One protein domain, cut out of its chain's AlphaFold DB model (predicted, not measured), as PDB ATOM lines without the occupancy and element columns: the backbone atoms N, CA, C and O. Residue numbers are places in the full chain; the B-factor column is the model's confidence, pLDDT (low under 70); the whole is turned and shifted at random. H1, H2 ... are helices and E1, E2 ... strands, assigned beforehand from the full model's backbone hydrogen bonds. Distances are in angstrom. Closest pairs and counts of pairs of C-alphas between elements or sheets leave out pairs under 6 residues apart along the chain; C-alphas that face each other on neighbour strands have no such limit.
ATOM      1  N   LYS A 342     312.132 302.169 345.234       74.62
ATOM      2  CA  LYS A 342     312.039 303.542 345.744       74.62
ATOM      3  C   LYS A 342     313.448 304.064 346.055       74.62
ATOM      4  O   LYS A 342     314.295 303.310 346.541       74.62
ATOM      5  N   LEU A 343     313.693 305.325 345.716       75.00
ATOM      6  CA  LEU A 343     314.973 305.985 345.956       75.00
ATOM      7  C   LEU A 343     315.215 306.120 347.472       75.00
ATOM      8  O   LEU A 343     314.268 306.444 348.195       75.00
ATOM      9  N   PRO A 344     316.438 305.862 347.969       75.56
ATOM     10  CA  PRO A 344     316.782 306.103 349.368       75.56
ATOM     11  C   PRO A 344     316.655 307.589 349.728       75.56
ATOM     12  O   PRO A 344     316.978 308.445 348.915       75.56
ATOM     13  N   LEU A 345     316.244 307.906 350.963       71.75
ATOM     14  CA  LEU A 345     316.010 309.298 351.393       71.75
ATOM     15  C   LEU A 345     317.260 310.199 351.327       71.75
ATOM     16  O   LEU A 345     317.132 311.406 351.166       71.75
ATOM     17  N   LYS A 346     318.460 309.626 351.490       79.88
ATOM     18  CA  LYS A 346     319.737 310.363 351.563       79.88
ATOM     19  C   LYS A 346     320.512 310.399 350.240       79.88
ATOM     20  O   LYS A 346     321.655 310.855 350.210       79.88
ATOM     21  N   GLU A 347     319.918 309.901 349.163       82.44
ATOM     22  CA  GLU A 347     320.558 309.803 347.855       82.44
ATOM     23  C   GLU A 347     319.657 310.395 346.770       82.44
ATOM     24  O   GLU A 347     318.432 310.325 346.840       82.44
ATOM     25  N   ASP A 348     320.266 310.985 345.744       84.50
ATOM     26  CA  ASP A 348     319.518 311.516 344.608       84.50
ATOM     27  C   ASP A 348     319.132 310.424 343.589       84.50
ATOM     28  O   ASP A 348     319.471 309.244 343.720       84.50
ATOM     29  N   LYS A 349     318.466 310.826 342.497       83.69
ATOM     30  CA  LYS A 349     318.120 309.930 341.375       83.69
ATOM     31  C   LYS A 349     319.324 309.254 340.697       83.69
ATOM     32  O   LYS A 349     319.139 308.369 339.875       83.69
ATOM     33  N   TYR A 350     320.552 309.667 340.980       84.19
ATOM     34  CA  TYR A 350     321.777 309.064 340.458       84.19
ATOM     35  C   TYR A 350     322.593 308.367 341.549       84.19
ATOM     36  O   TYR A 350     323.743 308.012 341.295       84.19
ATOM     37  N   TYR A 351     322.001 308.143 342.726       84.44
ATOM     38  CA  TYR A 351     322.653 307.554 343.894       84.44
ATOM     39  C   TYR A 351     323.850 308.379 344.402       84.44
ATOM     40  O   TYR A 351     324.781 307.848 345.011       84.44
ATOM     41  N   ARG A 352     323.849 309.692 344.140       85.88
ATOM     42  CA  ARG A 352     324.808 310.637 344.715       85.88
ATOM     43  C   ARG A 352     324.349 310.997 346.126       85.88
ATOM     44  O   ARG A 352     323.155 311.256 346.305       85.88
ATOM     45  N   PRO A 353     325.265 311.071 347.104       87.12
ATOM     46  CA  PRO A 353     324.931 311.554 348.436       87.12
ATOM     47  C   PRO A 353     324.289 312.943 348.374       87.12
ATOM     48  O   PRO A 353     324.704 313.787 347.571       87.12
ATOM     49  N   LEU A 354     323.290 313.172 349.220       86.69
ATOM     50  CA  LEU A 354     322.675 314.479 349.431       86.69
ATOM     51  C   LEU A 354     323.289 315.165 350.656       86.69
ATOM     52  O   LEU A 354     323.725 314.507 351.601       86.69
ATOM     53  N   CYS A 355     323.335 316.496 350.645       84.25
ATOM     54  CA  CYS A 355     323.593 317.267 351.858       84.25
ATOM     55  C   CYS A 355     322.333 317.337 352.740       84.25
ATOM     56  O   CYS A 355     321.241 317.003 352.289       84.25
ATOM     57  N   GLU A 356     322.466 317.829 353.975       80.75
ATOM     58  CA  GLU A 356     321.332 317.994 354.907       80.75
ATOM     59  C   GLU A 356     320.239 318.952 354.380       80.75
ATOM     60  O   GLU A 356     319.084 318.854 354.773       80.75
ATOM     61  N   GLN A 357     320.575 319.845 353.439       79.00
ATOM     62  CA  GLN A 357     319.612 320.703 352.727       79.00
ATOM     63  C   GLN A 357     319.074 320.083 351.420       79.00
ATOM     64  O   GLN A 357     318.340 320.732 350.681       79.00
ATOM     65  N   GLY A 358     319.441 318.838 351.100       81.94
ATOM     66  CA  GLY A 358     318.948 318.112 349.925       81.94
ATOM     67  C   GLY A 358     319.683 318.390 348.607       81.94
ATOM     68  O   GLY A 358     319.260 317.894 347.564       81.94
ATOM     69  N   HIS A 359     320.793 319.137 348.606       85.12
ATOM     70  CA  HIS A 359     321.602 319.346 347.398       85.12
ATOM     71  C   HIS A 359     322.525 318.144 347.113       85.12
ATOM     72  O   HIS A 359     323.223 317.680 348.020       85.12
ATOM     73  N   PRO A 360     322.587 317.644 345.863       87.31
ATOM     74  CA  PRO A 360     323.421 316.501 345.511       87.31
ATOM     75  C   PRO A 360     324.903 316.877 345.439       87.31
ATOM     76  O   PRO A 360     325.278 317.927 344.911       87.31
ATOM     77  N   TYR A 361     325.763 315.978 345.910       89.25
ATOM     78  CA  TYR A 361     327.208 316.132 345.763       89.25
ATOM     79  C   TYR A 361     327.636 316.029 344.294       89.25
ATOM     80  O   TYR A 361     327.006 315.353 343.474       89.25
ATOM     81  N   ARG A 362     328.739 316.702 343.950       88.94
ATOM     82  CA  ARG A 362     329.246 316.789 342.573       88.94
ATOM     83  C   ARG A 362     330.383 315.798 342.364       88.94
ATOM     84  O   ARG A 362     331.234 315.638 343.230       88.94
ATOM     85  N   TYR A 363     330.382 315.114 341.221       91.19
ATOM     86  CA  TYR A 363     331.497 314.250 340.833       91.19
ATOM     87  C   TYR A 363     332.743 315.106 340.591       91.19
ATOM     88  O   TYR A 363     332.678 316.077 339.840       91.19
ATOM     89  N   ASP A 364     333.853 314.721 341.212       88.94
ATOM     90  CA  ASP A 364     335.135 315.411 341.095       88.94
ATOM     91  C   ASP A 364     336.109 314.592 340.242       88.94
ATOM     92  O   ASP A 364     336.476 314.977 339.130       88.94
ATOM     93  N   SER A 365     336.478 313.410 340.736       89.81
ATOM     94  CA  SER A 365     337.516 312.581 340.132       89.81
ATOM     95  C   SER A 365     337.337 311.096 340.449       89.81
ATOM     96  O   SER A 365     336.598 310.701 341.356       89.81
ATOM     97  N   TYR A 366     338.027 310.261 339.676       90.12
ATOM     98  CA  TYR A 366     338.167 308.832 339.923       90.12
ATOM     99  C   TYR A 366     339.610 308.543 340.332       90.12
ATOM    100  O   TYR A 366     340.541 309.077 339.733       90.12
ATOM    101  N   ASP A 367     339.783 307.723 341.363       88.50
ATOM    102  CA  ASP A 367     341.081 307.302 341.876       88.50
ATOM    103  C   ASP A 367     341.373 305.857 341.443       88.50
ATOM    104  O   ASP A 367     340.797 304.930 342.029       88.50
ATOM    105  N   PRO A 368     342.250 305.635 340.441       83.25
ATOM    106  CA  PRO A 368     342.507 304.302 339.904       83.25
ATOM    107  C   PRO A 368     343.101 303.332 340.924       83.25
ATOM    108  O   PRO A 368     342.786 302.149 340.878       83.25
ATOM    109  N   LYS A 369     343.915 303.821 341.875       80.62
ATOM    110  CA  LYS A 369     344.599 302.970 342.865       80.62
ATOM    111  C   LYS A 369     343.632 302.362 343.879       80.62
ATOM    112  O   LYS A 369     343.849 301.255 344.350       80.62
ATOM    113  N   GLY A 370     342.587 303.109 344.237       75.69
ATOM    114  CA  GLY A 370     341.607 302.696 345.245       75.69
ATOM    115  C   GLY A 370     340.238 302.309 344.689       75.69
ATOM    116  O   GLY A 370     339.351 302.005 345.485       75.69
ATOM    117  N   GLY A 371     340.026 302.406 343.371       85.25
ATOM    118  CA  GLY A 371     338.724 302.176 342.734       85.25
ATOM    119  C   GLY A 371     337.621 303.122 343.225       85.25
ATOM    120  O   GLY A 371     336.436 302.782 343.166       85.25
ATOM    121  N   ASN A 372     338.001 304.288 343.762       90.00
ATOM    122  CA  ASN A 372     337.088 305.202 344.441       90.00
ATOM    123  C   ASN A 372     336.643 306.328 343.512       90.00
ATOM    124  O   ASN A 372     337.466 307.055 342.955       90.00
ATOM    125  N   VAL A 373     335.337 306.541 343.443       90.69
ATOM    126  CA  VAL A 373     334.739 307.751 342.890       90.69
ATOM    127  C   VAL A 373     334.652 308.799 343.996       90.69
ATOM    128  O   VAL A 373     334.140 308.528 345.087       90.69
ATOM    129  N   LYS A 374     335.186 309.993 343.725       91.12
ATOM    130  CA  LYS A 374     335.201 311.122 344.656       91.12
ATOM    131  C   LYS A 374     334.053 312.070 344.336       91.12
ATOM    132  O   LYS A 374     333.922 312.551 343.209       91.12
ATOM    133  N   PHE A 375     333.248 312.354 345.354       89.94
ATOM    134  CA  PHE A 375     332.185 313.346 345.305       89.94
ATOM    135  C   PHE A 375     332.492 314.480 346.280       89.94
ATOM    136  O   PHE A 375     332.739 314.239 347.464       89.94
ATOM    137  N   THR A 376     332.480 315.716 345.794       90.00
ATOM    138  CA  THR A 376     332.760 316.925 346.575       90.00
ATOM    139  C   THR A 376     331.477 317.687 346.868       90.00
ATOM    140  O   THR A 376     330.455 317.524 346.189       90.00
ATOM    141  N   ARG A 377     331.518 318.499 347.930       86.88
ATOM    142  CA  ARG A 377     330.366 319.301 348.343       86.88
ATOM    143  C   ARG A 377     329.846 320.171 347.188       86.88
ATOM    144  O   ARG A 377     330.645 320.715 346.421       86.88
ATOM    145  N   PRO A 378     328.518 320.346 347.092       84.56
ATOM    146  CA  PRO A 378     327.928 321.289 346.153       84.56
ATOM    147  C   PRO A 378     328.392 322.726 346.458       84.56
ATOM    148  O   PRO A 378     328.749 323.048 347.595       84.56
ATOM    149  N   LYS A 379     328.401 323.597 345.441       83.50
ATOM    150  CA  LYS A 379     328.827 325.006 345.585       83.50
ATOM    151  C   LYS A 379     327.903 325.769 346.539       83.50
ATOM    152  O   LYS A 379     328.359 326.636 347.273       83.50
ATOM    153  N   GLU A 380     326.643 325.363 346.560       80.94
ATOM    154  CA  GLU A 380     325.544 325.827 347.397       80.94
ATOM    155  C   GLU A 380     325.847 325.640 348.899       80.94
ATOM    156  O   GLU A 380     325.430 326.434 349.733       80.94
ATOM    157  N   CYS A 381     326.678 324.654 349.267       77.44
ATOM    158  CA  CYS A 381     327.116 324.460 350.652       77.44
ATOM    159  C   CYS A 381     328.199 325.452 351.118       77.44
ATOM    160  O   CYS A 381     328.685 325.307 352.243       77.44
ATOM    161  N   LYS A 382     328.633 326.420 350.297       74.19
ATOM    162  CA  LYS A 382     329.568 327.475 350.736       74.19
ATOM    163  C   LYS A 382     328.925 328.461 351.709       74.19
ATOM    164  O   LYS A 382     329.584 328.854 352.660       74.19
ATOM    165  N   GLU A 383     327.655 328.786 351.496       75.88
ATOM    166  CA  GLU A 383     326.880 329.754 352.290       75.88
ATOM    167  C   GLU A 383     325.974 329.065 353.329       75.88
ATOM    168  O   GLU A 383     325.187 329.701 354.023       75.88
ATOM    169  N   CYS A 384     326.067 327.737 353.445       74.31
ATOM    170  CA  CYS A 384     325.187 326.943 354.293       74.31
ATOM    171  C   CYS A 384     325.622 326.988 355.775       74.31
ATOM    172  O   CYS A 384     326.761 326.621 356.077       74.31
ATOM    173  N   PRO A 385     324.715 327.290 356.724       70.69
ATOM    174  CA  PRO A 385     325.019 327.290 358.161       70.69
ATOM    175  C   PRO A 385     325.469 325.925 358.716       70.69
ATOM    176  O   PRO A 385     326.170 325.855 359.719       70.69
ATOM    177  N   LEU A 386     325.103 324.822 358.048       71.31
ATOM    178  CA  LEU A 386     325.408 323.441 358.460       71.31
ATOM    179  C   LEU A 386     326.736 322.908 357.881       71.31
ATOM    180  O   LEU A 386     327.024 321.707 357.942       71.31
ATOM    181  N   GLN A 387     327.556 323.785 357.293       64.94
ATOM    182  CA  GLN A 387     328.797 323.420 356.604       64.94
ATOM    183  C   GLN A 387     329.856 322.787 357.528       64.94
ATOM    184  O   GLN A 387     330.631 321.932 357.074       64.94
ATOM    185  N   ALA A 388     329.915 323.218 358.791       63.31
ATOM    186  CA  ALA A 388     330.920 322.783 359.762       63.31
ATOM    187  C   ALA A 388     330.514 321.511 360.527       63.31
ATOM    188  O   ALA A 388     331.379 320.710 360.867       63.31
ATOM    189  N   THR A 389     329.217 321.310 360.760       65.56
ATOM    190  CA  THR A 389     328.696 320.315 361.710       65.56
ATOM    191  C   THR A 389     327.981 319.128 361.063       65.56
ATOM    192  O   THR A 389     328.020 318.045 361.635       65.56
ATOM    193  N   GLY A 390     327.357 319.285 359.885       68.56
ATOM    194  CA  GLY A 390     326.495 318.236 359.308       68.56
ATOM    195  C   GLY A 390     326.996 317.585 358.014       68.56
ATOM    196  O   GLY A 390     326.840 316.387 357.811       68.56
ATOM    197  N   CYS A 391     327.615 318.348 357.110       75.62
ATOM    198  CA  CYS A 391     327.979 317.836 355.781       75.62
ATOM    199  C   CYS A 391     329.417 317.290 355.751       75.62
ATOM    200  O   CYS A 391     330.306 317.898 356.332       75.62
ATOM    201  N   GLN A 392     329.729 316.215 355.019       81.56
ATOM    202  CA  GLN A 392     331.118 315.750 354.825       81.56
ATOM    203  C   GLN A 392     331.819 316.533 353.698       81.56
ATOM    204  O   GLN A 392     331.173 316.954 352.749       81.56
ATOM    205  N   LYS A 393     333.135 316.800 353.766       83.75
ATOM    206  CA  LYS A 393     333.840 317.552 352.692       83.75
ATOM    207  C   LYS A 393     333.928 316.775 351.375       83.75
ATOM    208  O   LYS A 393     333.704 317.342 350.307       83.75
ATOM    209  N   VAL A 394     334.267 315.492 351.464       87.75
ATOM    210  CA  VAL A 394     334.450 314.597 350.318       87.75
ATOM    211  C   VAL A 394     333.913 313.221 350.683       87.75
ATOM    212  O   VAL A 394     334.325 312.663 351.700       87.75
ATOM    213  N   TYR A 395     333.054 312.660 349.836       87.19
ATOM    214  CA  TYR A 395     332.700 311.244 349.869       87.19
ATOM    215  C   TYR A 395     333.602 310.474 348.908       87.19
ATOM    216  O   TYR A 395     333.766 310.861 347.751       87.19
ATOM    217  N   LYS A 396     334.186 309.376 349.389       89.94
ATOM    218  CA  LYS A 396     334.935 308.418 348.571       89.94
ATOM    219  C   LYS A 396     334.150 307.117 348.568       89.94
ATOM    220  O   LYS A 396     334.009 306.500 349.619       89.94
ATOM    221  N   ILE A 397     333.620 306.733 347.413       89.31
ATOM    222  CA  ILE A 397     332.788 305.535 347.280       89.31
ATOM    223  C   ILE A 397     333.461 304.583 346.300       89.31
ATOM    224  O   ILE A 397     333.793 304.980 345.183       89.31
ATOM    225  N   ARG A 398     333.661 303.328 346.710       88.75
ATOM    226  CA  ARG A 398     334.198 302.283 345.833       88.75
ATOM    227  C   ARG A 398     333.167 301.904 344.774       88.75
ATOM    228  O   ARG A 398     331.998 301.704 345.095       88.75
ATOM    229  N   ILE A 399     333.612 301.750 343.528       88.81
ATOM    230  CA  ILE A 399     332.742 301.296 342.428       88.81
ATOM    231  C   ILE A 399     332.195 299.888 342.698       88.81
ATOM    232  O   ILE A 399     331.045 299.599 342.392       88.81
ATOM    233  N   GLU A 400     333.001 299.027 343.319       87.12
ATOM    234  CA  GLU A 400     332.644 297.637 343.626       87.12
ATOM    235  C   GLU A 400     331.505 297.496 344.637       87.12
ATOM    236  O   GLU A 400     330.832 296.469 344.630       87.12
ATOM    237  N   THR A 401     331.245 298.519 345.465       87.62
ATOM    238  CA  THR A 401     330.113 298.510 346.404       87.62
ATOM    239  C   THR A 401     328.798 298.244 345.673       87.62
ATOM    240  O   THR A 401     327.950 297.507 346.167       87.62
ATOM    241  N   ASP A 402     328.635 298.848 344.494       87.38
ATOM    242  CA  ASP A 402     327.531 298.573 343.583       87.38
ATOM    243  C   ASP A 402     327.936 299.032 342.174       87.38
ATOM    244  O   ASP A 402     327.893 300.225 341.845       87.38
ATOM    245  N   VAL A 403     328.308 298.059 341.336       88.56
ATOM    246  CA  VAL A 403     328.787 298.279 339.959       88.56
ATOM    247  C   VAL A 403     327.756 298.955 339.059       88.56
ATOM    248  O   VAL A 403     328.103 299.490 338.008       88.56
ATOM    249  N   ARG A 404     326.479 298.921 339.446       89.75
ATOM    250  CA  ARG A 404     325.394 299.548 338.703       89.75
ATOM    251  C   ARG A 404     325.230 301.004 339.120       89.75
ATOM    252  O   ARG A 404     325.033 301.860 338.257       89.75
ATOM    253  N   LYS A 405     325.328 301.321 340.413       87.62
ATOM    254  CA  LYS A 405     325.171 302.701 340.910       87.62
ATOM    255  C   LYS A 405     326.371 303.576 340.581       87.62
ATOM    256  O   LYS A 405     326.189 304.681 340.072       87.62
ATOM    257  N   TYR A 406     327.581 303.088 340.826       89.50
ATOM    258  CA  TYR A 406     328.790 303.900 340.742       89.50
ATOM    259  C   TYR A 406     329.585 303.575 339.472       89.50
ATOM    260  O   TYR A 406     329.778 302.421 339.115       89.50
ATOM    261  N   THR A 407     330.033 304.611 338.764       91.31
ATOM    262  CA  THR A 407     330.841 304.509 337.538       91.31
ATOM    263  C   THR A 407     331.737 305.744 337.413       91.31
ATOM    264  O   THR A 407     331.548 306.719 338.148       91.31
ATOM    265  N   ALA A 408     332.721 305.700 336.517       90.69
ATOM    266  CA  ALA A 408     333.620 306.811 336.224       90.69
ATOM    267  C   ALA A 408     333.517 307.172 334.728       90.69
ATOM    268  O   ALA A 408     333.831 306.331 333.887       90.69
ATOM    269  N   PRO A 409     333.099 308.400 334.370       92.25
ATOM    270  CA  PRO A 409     332.676 309.494 335.248       92.25
ATOM    271  C   PRO A 409     331.381 309.206 336.023       92.25
ATOM    272  O   PRO A 409     330.529 308.442 335.578       92.25
ATOM    273  N   GLY A 410     331.217 309.854 337.180       89.81
ATOM    274  CA  GLY A 410     330.044 309.675 338.038       89.81
ATOM    275  C   GLY A 410     328.733 310.015 337.325       89.81
ATOM    276  O   GLY A 410     328.657 310.954 336.527       89.81
ATOM    277  N   ARG A 411     327.673 309.266 337.630       90.25
ATOM    278  CA  ARG A 411     326.342 309.478 337.048       90.25
ATOM    279  C   ARG A 411     325.806 310.872 337.375       90.25
ATOM    280  O   ARG A 411     326.040 311.399 338.459       90.25
TER     281      ARG A 411
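What this domain is: This is residues 342 to 411 of the 481 residues of the protein "Transposase, IS4 family" of Paenibacillus sp. oral taxon 786 str. D14 (UniProt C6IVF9). With little regular structure, this is a small sheet of three strands, E1 - E2 - E3, antiparallel, with short H1 beyond one end and two long unnamed stretches, residues 342 to 361 and 399 to 411, mostly over one face. The 70 printed residues, 20 in named elements, run E1, E2, H1, E3: mostly strand. The whole is compact, radius of gyration of the C-alphas 12.2 A, and only just flat, spanning 34 by 30 by 17 A.

Where its parts are: Find C-alpha 362 at (329.246, 316.789, 342.573); E1 runs 15.2 A to 367. E2 is residues 372 to 376, H1 379 to 382; E3, from 394, ends at C-alpha 398 (334.198, 302.283, 345.833).

How they stand to each other: Inner strand E2 and E1 form a hairpin at 150 degrees; see N 364 and O 374, 2.9 A. For E2 and E3, at 158 degrees, see N 373 and O 397, 2.8 A. H1, too short for an O i to N i+4 pair, is not on the sheet and is apart from E1.

The domain as a whole: The printed part has no cut. The H1 to E3 link is long; in it, residues 387 to 390 have pLDDT under 70.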